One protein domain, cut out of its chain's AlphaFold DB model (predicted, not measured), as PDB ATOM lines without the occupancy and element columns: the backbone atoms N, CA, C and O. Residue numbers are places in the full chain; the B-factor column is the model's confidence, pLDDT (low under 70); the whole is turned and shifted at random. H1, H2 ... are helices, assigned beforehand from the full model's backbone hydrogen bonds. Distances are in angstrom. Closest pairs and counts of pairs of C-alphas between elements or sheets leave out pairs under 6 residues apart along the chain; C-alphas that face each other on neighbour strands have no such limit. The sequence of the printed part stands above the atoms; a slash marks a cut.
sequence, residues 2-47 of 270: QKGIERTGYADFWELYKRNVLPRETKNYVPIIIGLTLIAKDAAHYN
ATOM      1  N   GLN A   2      48.964 128.244  54.033       64.94
ATOM      2  CA  GLN A   2      49.164 128.071  52.575       64.94
ATOM      3  C   GLN A   2      48.128 128.798  51.685       64.94
ATOM      4  O   GLN A   2      48.488 129.686  50.923       64.94
ATOM      5  N   LYS A   3      46.823 128.547  51.890       64.94
ATOM      6  CA  LYS A   3      45.728 129.199  51.133       64.94
ATOM      7  C   LYS A   3      45.643 130.729  51.289       64.94
ATOM      8  O   LYS A   3      45.060 131.398  50.443       64.94
ATOM      9  N   GLY A   4      46.149 131.283  52.392       62.72
ATOM     10  CA  GLY A   4      46.161 132.732  52.641       62.72
ATOM     11  C   GLY A   4      47.333 133.425  51.943       62.72
ATOM     12  O   GLY A   4      47.169 134.524  51.413       62.72
ATOM     13  N   ILE A   5      48.475 132.737  51.883       74.19
ATOM     14  CA  ILE A   5      49.672 133.157  51.146       74.19
ATOM     15  C   ILE A   5      49.379 133.122  49.641       74.19
ATOM     16  O   ILE A   5      49.582 134.117  48.959       74.19
ATOM     17  N   GLU A   6      48.774 132.039  49.142       72.25
ATOM     18  CA  GLU A   6      48.376 131.889  47.730       72.25
ATOM     19  C   GLU A   6      47.384 132.969  47.259       72.25
ATOM     20  O   GLU A   6      47.407 133.371  46.101       72.25
ATOM     21  N   ARG A   7      46.525 133.475  48.155       64.44
ATOM     22  CA  ARG A   7      45.542 134.530  47.846       64.44
ATOM     23  C   ARG A   7      46.100 135.951  47.874       64.44
ATOM     24  O   ARG A   7      45.429 136.848  47.372       64.44
ATOM     25  N   THR A   8      47.233 136.186  48.531       69.00
ATOM     26  CA  THR A   8      47.713 137.554  48.804       69.00
ATOM     27  C   THR A   8      49.142 137.815  48.346       69.00
ATOM     28  O   THR A   8      49.473 138.973  48.121       69.00
ATOM     29  N   GLY A   9      49.970 136.779  48.191       72.94
ATOM     30  CA  GLY A   9      51.387 136.882  47.838       72.94
ATOM     31  C   GLY A   9      52.324 137.196  49.011       72.94
ATOM     32  O   GLY A   9      53.533 137.247  48.812       72.94
ATOM     33  N   TYR A  10      51.804 137.376  50.230       73.25
ATOM     34  CA  TYR A  10      52.598 137.725  51.414       73.25
ATOM     35  C   TYR A  10      52.773 136.518  52.337       73.25
ATOM     36  O   TYR A  10      51.824 135.772  52.571       73.25
ATOM     37  N   ALA A  11      53.982 136.340  52.876       73.50
ATOM     38  CA  ALA A  11      54.325 135.251  53.796       73.50
ATOM     39  C   ALA A  11      54.435 135.692  55.269       73.50
ATOM     40  O   ALA A  11      54.604 134.846  56.146       73.50
ATOM     41  N   ASP A  12      54.322 136.994  55.555       84.38
ATOM     42  CA  ASP A  12      54.381 137.520  56.919       84.38
ATOM     43  C   ASP A  12      53.050 137.331  57.670       84.38
ATOM     44  O   ASP A  12      51.966 137.631  57.157       84.38
ATOM     45  N   PHE A  13      53.128 136.839  58.910       82.62
ATOM     46  CA  PHE A  13      51.953 136.552  59.732       82.62
ATOM     47  C   PHE A  13      51.141 137.819  60.018       82.62
ATOM     48  O   PHE A  13      49.913 137.780  59.918       82.62
ATOM     49  N   TRP A  14      51.798 138.938  60.343       83.69
ATOM     50  CA  TRP A  14      51.106 140.173  60.714       83.69
ATOM     51  C   TRP A  14      50.432 140.835  59.511       83.69
ATOM     52  O   TRP A  14      49.313 141.339  59.635       83.69
ATOM     53  N   GLU A  15      51.047 140.774  58.331       84.88
ATOM     54  CA  GLU A  15      50.405 141.179  57.076       84.88
ATOM     55  C   GLU A  15      49.166 140.334  56.742       84.88
ATOM     56  O   GLU A  15      48.100 140.877  56.433       84.88
ATOM     57  N   LEU A  16      49.263 139.007  56.858       84.75
ATOM     58  CA  LEU A  16      48.130 138.101  56.632       84.75
ATOM     59  C   LEU A  16      47.027 138.270  57.695       84.75
ATOM     60  O   LEU A  16      45.835 138.127  57.393       84.75
ATOM     61  N   TYR A  17      47.411 138.600  58.931       84.31
ATOM     62  CA  TYR A  17      46.504 138.917  60.034       84.31
ATOM     63  C   TYR A  17      45.704 140.191  59.738       84.31
ATOM     64  O   TYR A  17      44.471 140.148  59.774       84.31
ATOM     65  N   LYS A  18      46.382 141.286  59.353       86.12
ATOM     66  CA  LYS A  18      45.760 142.577  58.986       86.12
ATOM     67  C   LYS A  18      44.793 142.445  57.811       86.12
ATOM     68  O   LYS A  18      43.716 143.028  57.827       86.12
ATOM     69  N   ARG A  19      45.138 141.619  56.818       85.19
ATOM     70  CA  ARG A  19      44.289 141.341  55.642       85.19
ATOM     71  C   ARG A  19      43.119 140.396  55.943       85.19
ATOM     72  O   ARG A  19      42.366 140.044  55.041       85.19
ATOM     73  N   ASN A  20      42.966 139.964  57.196       84.25
ATOM     74  CA  ASN A  20      41.907 139.080  57.677       84.25
ATOM     75  C   ASN A  20      41.854 137.700  56.978       84.25
ATOM     76  O   ASN A  20      40.875 136.974  57.142       84.25
ATOM     77  N   VAL A  21      42.914 137.275  56.281       86.69
ATOM     78  CA  VAL A  21      42.938 136.037  55.468       86.69
ATOM     79  C   VAL A  21      43.341 134.774  56.238       86.69
ATOM     80  O   VAL A  21      43.383 133.683  55.669       86.69
ATOM     81  N   LEU A  22      43.634 134.894  57.536       84.19
ATOM     82  CA  LEU A  22      43.981 133.758  58.393       84.19
ATOM     83  C   LEU A  22      42.751 133.129  59.078       84.19
ATOM     84  O   LEU A  22      41.832 133.859  59.473       84.19
ATOM     85  N   PRO A  23      42.741 131.797  59.290       87.00
ATOM     86  CA  PRO A  23      41.757 131.135  60.146       87.00
ATOM     87  C   PRO A  23      41.730 131.743  61.555       87.00
ATOM     88  O   PRO A  23      42.769 132.156  62.071       87.00
ATOM     89  N   ARG A  24      40.550 131.761  62.195       84.75
ATOM     90  CA  ARG A  24      40.383 132.265  63.576       84.75
ATOM     91  C   ARG A  24      41.333 131.584  64.561       84.75
ATOM     92  O   ARG A  24      41.936 132.252  65.386       84.75
ATOM     93  N   GLU A  25      41.503 130.277  64.408       84.94
ATOM     94  CA  GLU A  25      42.409 129.466  65.215       84.94
ATOM     95  C   GLU A  25      43.850 130.010  65.175       84.94
ATOM     96  O   GLU A  25      44.424 130.362  66.202       84.94
ATOM     97  N   THR A  26      44.402 130.212  63.974       85.62
ATOM     98  CA  THR A  26      45.766 130.728  63.781       85.62
ATOM     99  C   THR A  26      45.931 132.169  64.272       85.62
ATOM    100  O   THR A  26      46.968 132.502  64.841       85.62
ATOM    101  N   LYS A  27      44.911 133.020  64.085       85.81
ATOM    102  CA  LYS A  27      44.908 134.409  64.584       85.81
ATOM    103  C   LYS A  27      45.015 134.488  66.104       85.81
ATOM    104  O   LYS A  27      45.585 135.452  66.600       85.81
ATOM    105  N   ASN A  28      44.482 133.495  66.812       87.06
ATOM    106  CA  ASN A  28      44.491 133.460  68.270       87.06
ATOM    107  C   ASN A  28      45.759 132.791  68.811       87.06
ATOM    108  O   ASN A  28      46.421 133.354  69.674       87.06
ATOM    109  N   TYR A  29      46.133 131.616  68.293       88.31
ATOM    110  CA  TYR A  29      47.245 130.849  68.863       88.31
ATOM    111  C   TYR A  29      48.616 131.482  68.635       88.31
ATOM    112  O   TYR A  29      49.449 131.453  69.536       88.31
ATOM    113  N   VAL A  30      48.870 132.063  67.460       89.56
ATOM    114  CA  VAL A  30      50.208 132.585  67.142       89.56
ATOM    115  C   VAL A  30      50.606 133.749  68.066       89.56
ATOM    116  O   VAL A  30      51.681 133.664  68.659       89.56
ATOM    117  N   PRO A  31      49.769 134.784  68.293       91.50
ATOM    118  CA  PRO A  31      50.093 135.838  69.255       91.50
ATOM    119  C   PRO A  31      50.256 135.327  70.690       91.50
ATOM    120  O   PRO A  31      51.133 135.811  71.397       91.50
ATOM    121  N   ILE A  32      49.467 134.327  71.108       91.19
ATOM    122  CA  ILE A  32      49.591 133.711  72.440       91.19
ATOM    123  C   ILE A  32      50.956 133.029  72.596       91.19
ATOM    124  O   ILE A  32      51.637 133.260  73.589       91.19
ATOM    125  N   ILE A  33      51.386 132.235  71.610       91.38
ATOM    126  CA  ILE A  33      52.688 131.549  71.636       91.38
ATOM    127  C   ILE A  33      53.838 132.565  71.638       91.38
ATOM    128  O   ILE A  33      54.790 132.409  72.403       91.38
ATOM    129  N   ILE A  34      53.751 133.619  70.817       89.56
ATOM    130  CA  ILE A  34      54.762 134.687  70.780       89.56
ATOM    131  C   ILE A  34      54.831 135.401  72.136       89.56
ATOM    132  O   ILE A  34      55.922 135.544  72.683       89.56
ATOM    133  N   GLY A  35      53.685 135.795  72.700       90.25
ATOM    134  CA  GLY A  35      53.611 136.438  74.012       90.25
ATOM    135  C   GLY A  35      54.186 135.559  75.120       90.25
ATOM    136  O   GLY A  35      55.040 136.009  75.875       90.25
ATOM    137  N   LEU A  36      53.808 134.278  75.154       90.50
ATOM    138  CA  LEU A  36      54.349 133.313  76.110       90.50
ATOM    139  C   LEU A  36      55.869 133.146  75.961       90.50
ATOM    140  O   LEU A  36      56.576 133.088  76.958       90.50
ATOM    141  N   THR A  37      56.383 133.114  74.728       89.62
ATOM    142  CA  THR A  37      57.829 133.007  74.465       89.62
ATOM    143  C   THR A  37      58.583 134.248  74.946       89.62
ATOM    144  O   THR A  37      59.684 134.122  75.477       89.62
ATOM    145  N   LEU A  38      58.012 135.444  74.769       88.62
ATOM    146  CA  LEU A  38      58.590 136.697  75.268       88.62
ATOM    147  C   LEU A  38      58.609 136.730  76.798       88.62
ATOM    148  O   LEU A  38      59.641 137.044  77.383       88.62
ATOM    149  N   ILE A  39      57.503 136.331  77.429       89.56
ATOM    150  CA  ILE A  39      57.396 136.217  78.887       89.56
ATOM    151  C   ILE A  39      58.399 135.187  79.423       89.56
ATOM    152  O   ILE A  39      59.071 135.454  80.406       89.56
ATOM    153  N   ALA A  40      58.550 134.032  78.773       86.06
ATOM    154  CA  ALA A  40      59.489 132.999  79.206       86.06
ATOM    155  C   ALA A  40      60.961 133.426  79.067       86.06
ATOM    156  O   ALA A  40      61.787 133.054  79.896       86.06
ATOM    157  N   LYS A  41      61.302 134.201  78.026       87.38
ATOM    158  CA  LYS A  41      62.666 134.714  77.809       87.38
ATOM    159  C   LYS A  41      63.065 135.806  78.798       87.38
ATOM    160  O   LYS A  41      64.247 135.913  79.105       87.38
ATOM    161  N   ASP A  42      62.103 136.598  79.262       87.62
ATOM    162  CA  ASP A  42      62.324 137.696  80.204       87.62
ATOM    163  C   ASP A  42      61.338 137.625  81.379       87.62
ATOM    164  O   ASP A  42      60.592 138.555  81.677       87.62
ATOM    165  N   ALA A  43      61.302 136.465  82.039       85.88
ATOM    166  CA  ALA A  43      60.357 136.187  83.119       85.88
ATOM    167  C   ALA A  43      60.520 137.161  84.300       85.88
ATOM    168  O   ALA A  43      59.537 137.543  84.938       85.88
ATOM    169  N   ALA A  44      61.753 137.622  84.536       85.69
ATOM    170  CA  ALA A  44      62.084 138.578  85.586       85.69
ATOM    171  C   ALA A  44      61.415 139.945  85.369       85.69
ATOM    172  O   ALA A  44      60.913 140.521  86.334       85.69
ATOM    173  N   HIS A  45      61.341 140.433  84.122       88.81
ATOM    174  CA  HIS A  45      60.635 141.675  83.787       88.81
ATOM    175  C   HIS A  45      59.136 141.616  84.110       88.81
ATOM    176  O   HIS A  45      58.535 142.632  84.451       88.81
ATOM    177  N   TYR A  46      58.539 140.423  84.047       85.81
ATOM    178  CA  TYR A  46      57.128 140.194  84.369       85.81
ATOM    179  C   TYR A  46      56.902 139.688  85.803       85.81
ATOM    180  O   TYR A  46      55.806 139.222  86.113       85.81
ATOM    181  N   ASN A  47      57.916 139.760  86.676       86.44
ATOM    182  CA  ASN A  47      57.863 139.271  88.060       86.44
ATOM    183  C   ASN A  47      57.483 137.779  88.182       86.44
ATOM    184  O   ASN A  47      56.945 137.352  89.204       86.44
TER     185      ASN A  47
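What this domain is: This is residues 2 to 47 of the 270 residues of an uncharacterized protein of Acidobacteria bacterium (UniProt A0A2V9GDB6). One long helix, H3, makes most of the length, with a small loose head of two short helices, H1 and H2, near its first residues. Residues 32 to 37 of H3 and residues 40 to 45 stick out. The printed part has 46 residues and is all helix, in the order H1, H2, H3, with no named strand. It is loose, with a radius of gyration of the C-alphas of 13.5 A and spans of 42 by 17 by 15 A.

How they stand to each other: H1, residues 2 to 8, and H2, residues 13 to 18, only just touch, with 3 pairs of C-alphas within 8 A, the closest being those of Gly 4 and Leu 16, 7.0 A apart. They run the same way at a steep tilt of 51 degrees. H2 and H3, residues 24 to 41, are close but not clearly touching; their closest C-alphas, of Tyr 17 and Lys 27, are 6.6 A apart. They run opposite ways at a steep tilt of 52 degrees. H1 and H3 are apart. Every O i to N i+4 pair is within hydrogen-bond range in H1 and H2, and 12 of 14 in H3.

Where its parts are: H1 begins at C-alpha 2 (49.164, 128.071, 52.575) and is 10.3 A long; H2 is 8.7 A. H3, 26.6 A, ends at C-alpha 41 (62.666, 134.714, 77.809).

The domain as a whole: The C-alphas farthest apart, of Arg 7 and Asn 47, are 42.3 A apart. The printed part has no cut, and both links are tight. Residues 2 to 4 and 7 to 8 have pLDDT under 70.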